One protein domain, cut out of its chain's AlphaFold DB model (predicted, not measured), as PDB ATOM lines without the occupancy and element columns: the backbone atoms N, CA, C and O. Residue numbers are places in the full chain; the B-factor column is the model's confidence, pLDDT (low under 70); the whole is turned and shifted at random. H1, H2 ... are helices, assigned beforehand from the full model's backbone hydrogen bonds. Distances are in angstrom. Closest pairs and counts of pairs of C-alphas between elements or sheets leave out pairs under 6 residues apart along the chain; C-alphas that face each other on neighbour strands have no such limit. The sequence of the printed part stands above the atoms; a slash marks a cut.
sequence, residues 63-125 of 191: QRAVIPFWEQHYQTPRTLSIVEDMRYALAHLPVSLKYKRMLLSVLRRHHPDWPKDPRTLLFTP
ATOM      1  N   GLN A  63     124.010 189.046  95.638       44.53
ATOM      2  CA  GLN A  63     124.956 187.945  95.894       44.53
ATOM      3  C   GLN A  63     125.038 187.541  97.371       44.53
ATOM      4  O   GLN A  63     125.727 186.581  97.718       44.53
ATOM      5  N   ARG A  64     124.329 188.239  98.263       52.34
ATOM      6  CA  ARG A  64     124.260 187.854  99.671       52.34
ATOM      7  C   ARG A  64     123.268 186.703  99.791       52.34
ATOM      8  O   ARG A  64     122.064 186.920  99.689       52.34
ATOM      9  N   ALA A  65     123.760 185.485 100.018       53.06
ATOM     10  CA  ALA A  65     122.899 184.400 100.472       53.06
ATOM     11  C   ALA A  65     122.102 184.926 101.675       53.06
ATOM     12  O   ALA A  65     122.688 185.337 102.682       53.06
ATOM     13  N   VAL A  66     120.776 185.016 101.538       61.06
ATOM     14  CA  VAL A  66     119.907 185.446 102.632       61.06
ATOM     15  C   VAL A  66     119.907 184.304 103.633       61.06
ATOM     16  O   VAL A  66     119.115 183.373 103.528       61.06
ATOM     17  N   ILE A  67     120.856 184.352 104.565       58.72
ATOM     18  CA  ILE A  67     120.928 183.415 105.679       58.72
ATOM     19  C   ILE A  67     119.586 183.525 106.411       58.72
ATOM     20  O   ILE A  67     119.222 184.624 106.849       58.72
ATOM     21  N   PRO A  68     118.808 182.434 106.524       69.94
ATOM     22  CA  PRO A  68     117.582 182.446 107.294       69.94
ATOM     23  C   PRO A  68     117.854 182.974 108.701       69.94
ATOM     24  O   PRO A  68     118.849 182.623 109.330       69.94
ATOM     25  N   PHE A  69     116.948 183.792 109.231       67.25
ATOM     26  CA  PHE A  69     117.121 184.428 110.544       67.25
ATOM     27  C   PHE A  69     117.472 183.436 111.671       67.25
ATOM     28  O   PHE A  69     118.205 183.769 112.601       67.25
ATOM     29  N   TRP A  70     116.971 182.198 111.591       70.06
ATOM     30  CA  TRP A  70     117.308 181.158 112.560       70.06
ATOM     31  C   TRP A  70     118.765 180.692 112.443       70.06
ATOM     32  O   TRP A  70     119.366 180.399 113.464       70.06
ATOM     33  N   GLU A  71     119.349 180.661 111.247       70.94
ATOM     34  CA  GLU A  71     120.731 180.227 111.016       70.94
ATOM     35  C   GLU A  71     121.724 181.309 111.456       70.94
ATOM     36  O   GLU A  71     122.718 181.011 112.115       70.94
ATOM     37  N   GLN A  72     121.380 182.585 111.248       72.25
ATOM     38  CA  GLN A  72     122.129 183.716 111.802       72.25
ATOM     39  C   GLN A  72     122.225 183.651 113.340       72.25
ATOM     40  O   GLN A  72     123.249 184.030 113.910       72.25
ATOM     41  N   HIS A  73     121.183 183.156 114.023       71.31
ATOM     42  CA  HIS A  73     121.194 182.995 115.481       71.31
ATOM     43  C   HIS A  73     122.299 182.041 115.958       71.31
ATOM     44  O   HIS A  73     122.970 182.331 116.946       71.31
ATOM     45  N   TYR A  74     122.527 180.946 115.229       70.50
ATOM     46  CA  TYR A  74     123.509 179.916 115.584       70.50
ATOM     47  C   TYR A  74     124.939 180.221 115.099       70.50
ATOM     48  O   TYR A  74     125.866 179.502 115.452       70.50
ATOM     49  N   GLN A  75     125.142 181.293 114.324       70.06
ATOM     50  CA  GLN A  75     126.468 181.730 113.859       70.06
ATOM     51  C   GLN A  75     127.190 182.659 114.847       70.06
ATOM     52  O   GLN A  75     128.397 182.868 114.724       70.06
ATOM     53  N   THR A  76     126.491 183.233 115.837       58.25
ATOM     54  CA  THR A  76     127.160 184.041 116.870       58.25
ATOM     55  C   THR A  76     127.857 183.134 117.889       58.25
ATOM     56  O   THR A  76     127.169 182.318 118.503       58.25
ATOM     57  N   PRO A  77     129.177 183.271 118.128       56.81
ATOM     58  CA  PRO A  77     129.866 182.486 119.143       56.81
ATOM     59  C   PRO A  77     129.348 182.898 120.523       56.81
ATOM     60  O   PRO A  77     129.714 183.937 121.074       56.81
ATOM     61  N   ARG A  78     128.423 182.102 121.056       64.94
ATOM     62  CA  ARG A  78     127.858 182.241 122.395       64.94
ATOM     63  C   ARG A  78     127.840 180.876 123.056       64.94
ATOM     64  O   ARG A  78     127.467 179.882 122.445       64.94
ATOM     65  N   THR A  79     128.187 180.849 124.332       65.00
ATOM     66  CA  THR A  79     128.003 179.693 125.209       65.00
ATOM     67  C   THR A  79     126.576 179.714 125.762       65.00
ATOM     68  O   THR A  79     126.376 179.993 126.944       65.00
ATOM     69  N   LEU A  80     125.566 179.532 124.910       66.69
ATOM     70  CA  LEU A  80     124.212 179.300 125.409       66.69
ATOM     71  C   LEU A  80     124.108 177.862 125.913       66.69
ATOM     72  O   LEU A  80     124.720 176.938 125.376       66.69
ATOM     73  N   SER A  81     123.344 177.670 126.982       84.06
ATOM     74  CA  SER A  81     122.967 176.331 127.414       84.06
ATOM     75  C   SER A  81     122.017 175.704 126.388       84.06
ATOM     76  O   SER A  81     121.191 176.387 125.784       84.06
ATOM     77  N   ILE A  82     122.035 174.377 126.266       84.69
ATOM     78  CA  ILE A  82     121.099 173.627 125.406       84.69
ATOM     79  C   ILE A  82     119.615 173.968 125.679       84.69
ATOM     80  O   ILE A  82     118.761 173.905 124.794       84.69
ATOM     81  N   VAL A  83     119.301 174.380 126.912       85.62
ATOM     82  CA  VAL A  83     117.968 174.831 127.331       85.62
ATOM     83  C   VAL A  83     117.593 176.157 126.663       85.62
ATOM     84  O   VAL A  83     116.433 176.356 126.296       85.62
ATOM     85  N   GLU A  84     118.547 177.074 126.509       85.94
ATOM     86  CA  GLU A  84     118.347 178.367 125.852       85.94
ATOM     87  C   GLU A  84     118.193 178.224 124.341       85.94
ATOM     88  O   GLU A  84     117.264 178.817 123.791       85.94
ATOM     89  N   ASP A  85     118.996 177.373 123.702       86.88
ATOM     90  CA  ASP A  85     118.852 177.068 122.273       86.88
ATOM     91  C   ASP A  85     117.482 176.461 121.978       86.88
ATOM     92  O   ASP A  85     116.754 176.902 121.088       86.88
ATOM     93  N   MET A  86     117.052 175.499 122.798       87.81
ATOM     94  CA  MET A  86     115.729 174.899 122.645       87.81
ATOM     95  C   MET A  86     114.604 175.878 122.939       87.81
ATOM     96  O   MET A  86     113.568 175.842 122.272       87.81
ATOM     97  N   ARG A  87     114.783 176.787 123.900       89.19
ATOM     98  CA  ARG A  87     113.823 177.871 124.126       89.19
ATOM     99  C   ARG A  87     113.700 178.742 122.881       89.19
ATOM    100  O   ARG A  87     112.576 179.027 122.467       89.19
ATOM    101  N   TYR A  88     114.822 179.140 122.284       88.12
ATOM    102  CA  TYR A  88     114.831 179.939 121.066       88.12
ATOM    103  C   TYR A  88     114.155 179.201 119.907       88.12
ATOM    104  O   TYR A  88     113.234 179.745 119.289       88.12
ATOM    105  N   ALA A  89     114.530 177.943 119.671       87.38
ATOM    106  CA  ALA A  89     113.948 177.106 118.631       87.38
ATOM    107  C   ALA A  89     112.430 176.963 118.813       87.38
ATOM    108  O   ALA A  89     111.659 177.254 117.899       87.38
ATOM    109  N   LEU A  90     111.965 176.598 120.014       91.06
ATOM    110  CA  LEU A  90     110.535 176.449 120.286       91.06
ATOM    111  C   LEU A  90     109.764 177.768 120.198       91.06
ATOM    112  O   LEU A  90     108.573 177.731 119.880       91.06
ATOM    113  N   ALA A  91     110.378 178.916 120.486       88.81
ATOM    114  CA  ALA A  91     109.717 180.216 120.372       88.81
ATOM    115  C   ALA A  91     109.432 180.589 118.908       88.81
ATOM    116  O   ALA A  91     108.379 181.158 118.624       88.81
ATOM    117  N   HIS A  92     110.325 180.211 117.990       86.50
ATOM    118  CA  HIS A  92     110.254 180.594 116.577       86.50
ATOM    119  C   HIS A  92     109.686 179.501 115.663       86.50
ATOM    120  O   HIS A  92     109.315 179.789 114.528       86.50
ATOM    121  N   LEU A  93     109.560 178.262 116.147       86.38
ATOM    122  CA  LEU A  93     108.977 177.169 115.377       86.38
ATOM    123  C   LEU A  93     107.453 177.381 115.192       86.38
ATOM    124  O   LEU A  93     106.725 177.433 116.201       86.38
ATOM    125  N   PRO A  94     106.942 177.442 113.943       86.38
ATOM    126  CA  PRO A  94     105.536 177.711 113.630       86.38
ATOM    127  C   PRO A  94     104.666 176.454 113.784       86.38
ATOM    128  O   PRO A  94     103.904 176.076 112.900       86.38
ATOM    129  N   VAL A  95     104.788 175.770 114.921       90.00
ATOM    130  CA  VAL A  95     104.018 174.562 115.239       90.00
ATOM    131  C   VAL A  95     103.132 174.787 116.456       90.00
ATOM    132  O   VAL A  95     103.417 175.618 117.325       90.00
ATOM    133  N   SER A  96     102.052 174.013 116.555       91.69
ATOM    134  CA  SER A  96     101.146 174.094 117.701       91.69
ATOM    135  C   SER A  96     101.828 173.656 119.002       91.69
ATOM    136  O   SER A  96     102.784 172.873 119.018       91.69
ATOM    137  N   LEU A  97     101.286 174.106 120.136       91.19
ATOM    138  CA  LEU A  97     101.784 173.726 121.461       91.19
ATOM    139  C   LEU A  97     101.740 172.202 121.693       91.19
ATOM    140  O   LEU A  97     102.544 171.680 122.463       91.19
ATOM    141  N   LYS A  98     100.835 171.482 121.011       93.75
ATOM    142  CA  LYS A  98     100.754 170.013 121.034       93.75
ATOM    143  C   LYS A  98     102.037 169.383 120.487       93.75
ATOM    144  O   LYS A  98     102.619 168.532 121.154       93.75
ATOM    145  N   TYR A  99     102.517 169.840 119.331       94.44
ATOM    146  CA  TYR A  99     103.761 169.332 118.741       94.44
ATOM    147  C   TYR A  99     104.986 169.728 119.567       94.44
ATOM    148  O   TYR A  99     105.862 168.897 119.785       94.44
ATOM    149  N   LYS A 100     105.010 170.943 120.136       94.50
ATOM    150  CA  LYS A 100     106.080 171.355 121.068       94.50
ATOM    151  C   LYS A 100     106.143 170.440 122.299       94.50
ATOM    152  O   LYS A 100     107.231 170.076 122.730       94.50
ATOM    153  N   ARG A 101     104.993 170.024 122.854       95.00
ATOM    154  CA  ARG A 101     104.931 169.054 123.971       95.00
ATOM    155  C   ARG A 101     105.478 167.694 123.571       95.00
ATOM    156  O   ARG A 101     106.240 167.110 124.333       95.00
ATOM    157  N   MET A 102     105.074 167.198 122.403       94.31
ATOM    158  CA  MET A 102     105.562 165.926 121.874       94.31
ATOM    159  C   MET A 102     107.089 165.954 121.734       94.31
ATOM    160  O   MET A 102     107.761 165.070 122.259       94.31
ATOM    161  N   LEU A 103     107.642 167.014 121.141       93.12
ATOM    162  CA  LEU A 103     109.088 167.199 121.017       93.12
ATOM    163  C   LEU A 103     109.788 167.197 122.385       93.12
ATOM    164  O   LEU A 103     110.731 166.436 122.591       93.12
ATOM    165  N   LEU A 104     109.283 167.963 123.358       93.38
ATOM    166  CA  LEU A 104     109.848 167.956 124.712       93.38
ATOM    167  C   LEU A 104     109.741 166.592 125.399       93.38
ATOM    168  O   LEU A 104     110.651 166.218 126.130       93.38
ATOM    169  N   SER A 105     108.674 165.825 125.164       92.81
ATOM    170  CA  SER A 105     108.540 164.481 125.741       92.81
ATOM    171  C   SER A 105     109.618 163.518 125.236       92.81
ATOM    172  O   SER A 105     110.141 162.727 126.018       92.81
ATOM    173  N   VAL A 106     110.003 163.638 123.962       92.62
ATOM    174  CA  VAL A 106     111.080 162.846 123.359       92.62
ATOM    175  C   VAL A 106     112.436 163.264 123.923       92.62
ATOM    176  O   VAL A 106     113.203 162.397 124.337       92.62
ATOM    177  N   LEU A 107     112.703 164.572 123.989       90.38
ATOM    178  CA  LEU A 107     113.965 165.127 124.497       90.38
ATOM    179  C   LEU A 107     114.176 164.836 125.986       90.38
ATOM    180  O   LEU A 107     115.292 164.550 126.413       90.38
ATOM    181  N   ARG A 108     113.096 164.815 126.772       93.50
ATOM    182  CA  ARG A 108     113.137 164.476 128.200       93.50
ATOM    183  C   ARG A 108     113.638 163.067 128.498       93.50
ATOM    184  O   ARG A 108     114.069 162.826 129.618       93.50
ATOM    185  N   ARG A 109     113.606 162.147 127.529       93.31
ATOM    186  CA  ARG A 109     114.217 160.816 127.695       93.31
ATOM    187  C   ARG A 109     115.734 160.895 127.866       93.31
ATOM    188  O   ARG A 109     116.306 160.030 128.512       93.31
ATOM    189  N   HIS A 110     116.356 161.930 127.303       91.62
ATOM    190  CA  HIS A 110     117.796 162.176 127.378       91.62
ATOM    191  C   HIS A 110     118.144 163.321 128.339       91.62
ATOM    192  O   HIS A 110     119.263 163.388 128.833       91.62
ATOM    193  N   HIS A 111     117.173 164.187 128.655       90.19
ATOM    194  CA  HIS A 111     117.318 165.282 129.615       90.19
ATOM    195  C   HIS A 111     116.146 165.310 130.619       90.19
ATOM    196  O   HIS A 111     115.202 166.090 130.450       90.19
ATOM    197  N   PRO A 112     116.170 164.463 131.665       89.62
ATOM    198  CA  PRO A 112     115.044 164.296 132.592       89.62
ATOM    199  C   PRO A 112     114.628 165.575 133.334       89.62
ATOM    200  O   PRO A 112     113.436 165.769 133.596       89.62
ATOM    201  N   ASP A 113     115.588 166.465 133.598       90.31
ATOM    202  CA  ASP A 113     115.399 167.721 134.340       90.31
ATOM    203  C   ASP A 113     114.640 168.795 133.548       90.31
ATOM    204  O   ASP A 113     114.243 169.832 134.083       90.31
ATOM    205  N   TRP A 114     114.410 168.573 132.253       90.31
ATOM    206  CA  TRP A 114     113.760 169.563 131.406       90.31
ATOM    207  C   TRP A 114     112.262 169.673 131.674       90.31
ATOM    208  O   TRP A 114     111.588 168.682 131.967       90.31
ATOM    209  N   PRO A 115     111.664 170.861 131.492       91.12
ATOM    210  CA  PRO A 115     110.233 171.048 131.683       91.12
ATOM    211  C   PRO A 115     109.396 170.151 130.760       91.12
ATOM    212  O   PRO A 115     109.656 170.023 129.568       91.12
ATOM    213  N   LYS A 116     108.329 169.557 131.311       89.38
ATOM    214  CA  LYS A 116     107.355 168.754 130.542       89.38
ATOM    215  C   LYS A 116     106.506 169.622 129.619       89.38
ATOM    216  O   LYS A 116     106.070 169.191 128.556       89.38
ATOM    217  N   ASP A 117     106.207 170.831 130.079       91.69
ATOM    218  CA  ASP A 117     105.330 171.756 129.386       91.69
ATOM    219  C   ASP A 117     106.166 172.803 128.637       91.69
ATOM    220  O   ASP A 117     106.936 173.522 129.283       91.69
ATOM    221  N   PRO A 118     105.996 172.958 127.310       93.56
ATOM    222  CA  PRO A 118     106.669 174.011 126.558       93.56
ATOM    223  C   PRO A 118     106.379 175.402 127.106       93.56
ATOM    224  O   PRO A 118     107.238 176.268 127.018       93.56
ATOM    225  N   ARG A 119     105.210 175.616 127.728       92.75
ATOM    226  CA  ARG A 119     104.882 176.889 128.384       92.75
ATOM    227  C   ARG A 119     105.878 177.235 129.492       92.75
ATOM    228  O   ARG A 119     106.184 178.403 129.687       92.75
ATOM    229  N   THR A 120     106.394 176.229 130.199       92.88
ATOM    230  CA  THR A 120     107.405 176.420 131.243       92.88
ATOM    231  C   THR A 120     108.756 176.778 130.632       92.88
ATOM    232  O   THR A 120     109.383 177.725 131.091       92.88
ATOM    233  N   LEU A 121     109.176 176.086 129.564       92.00
ATOM    234  CA  LEU A 121     110.432 176.413 128.877       92.00
ATOM    235  C   LEU A 121     110.402 177.824 128.275       92.00
ATOM    236  O   LEU A 121     111.380 178.558 128.365       92.00
ATOM    237  N   LEU A 122     109.260 178.207 127.702       91.62
ATOM    238  CA  LEU A 122     109.020 179.505 127.071       91.62
ATOM    239  C   LEU A 122     108.708 180.628 128.070       91.62
ATOM    240  O   LEU A 122     108.363 181.723 127.636       91.62
ATOM    241  N   PHE A 123     108.763 180.359 129.380       89.44
ATOM    242  CA  PHE A 123     108.380 181.307 130.433       89.44
ATOM    243  C   PHE A 123     107.045 182.008 130.152       89.44
ATOM    244  O   PHE A 123     106.890 183.207 130.367       89.44
ATOM    245  N   THR A 124     106.067 181.257 129.636       88.81
ATOM    246  CA  THR A 124     104.753 181.809 129.314       88.81
ATOM    247  C   THR A 124     104.105 182.316 130.604       88.81
ATOM    248  O   THR A 124     103.911 181.512 131.526       88.81
ATOM    249  N   PRO A 125     103.762 183.615 130.695       85.25
ATOM    250  CA  PRO A 125     103.127 184.169 131.882       85.25
ATOM    251  C   PRO A 125     101.853 183.397 132.231       85.25
ATOM    252  O   PRO A 125     101.025 183.118 131.363       85.25
TER     253      PRO A 125
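This is residues 63 to 125 of the 191 residues of an uncharacterized protein of Clonorchis sinensis (UniProt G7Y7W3). Two helices of equal length in residues, H2 and H3, stand side by side and run opposite ways, and after H3 the chain folds back to place the very short H4 beside this pair. H1 is set off near H2, away from H3 and H4, and residues 63 to 68 stick out before it as a free tail. The printed part has 63 residues with four named helices, in the order H1, H2, H3, H4, and no named strand; its class is all helix. The whole is loose, with a radius of gyration of the C-alphas of 13.4 A, and elongated, with spans of 43 by 26 by 24 A.

Start at residue 63: residues 63 to 68 stand free, and then comes H1, residues 69 to 75. Go on to H2, residues 82 to 92; H1 and H2 are near each other, with 8 pairs of C-alphas within 10 A. Next, H3, residues 97 to 107, is close to H2 but not clearly touching it: the closest C-alphas, of Leu 90 and Lys 100, are 6.8 A apart. H2 and H3 stand at a shallow tilt of 22 degrees and run opposite ways. H4, residues 118 to 121, touches H3, and the closest C-alphas, of Arg 101 and Pro 118, are 5.9 A apart. H4 and H2 only just touch, with 3 pairs of C-alphas within 8 A, the closest being those of Arg 87 and Leu 121 at 6.0 A. H1 is apart from H3 and from H4. In H2 and H3 every O i to N i+4 pair is within hydrogen-bond range; in H1 2 of 3 are, and H4 is too short for such a pair.

Find C-alpha 69 at (117.121, 184.428, 110.544); from there H1 runs 10.3 A to Gln 75. H2 begins at Ile 82, with its C-alpha at (121.099, 173.627, 125.406), and measures 15.6 A to His 92. H3 runs from Leu 97 to Leu 107 over 15.2 A. H4 goes from Pro 118 to Leu 121, where C-alpha 121 is at (110.432, 176.413, 128.877).

Look at Gln 63 and Pro 112 for the two C-alphas farthest apart, 44.8 A. Without residues 63 to 68 and 75 to 82, which stand free, the body spans 29 by 21 by 19 A. The printed part has no cut. The link from H2 to H3 is tight, and those from H1 to H2 and from H3 to H4 are short. The mean pLDDT of the printed part is 82.7, and the model's confidence is low, under 70, in residues 63 to 69 and 76 to 80.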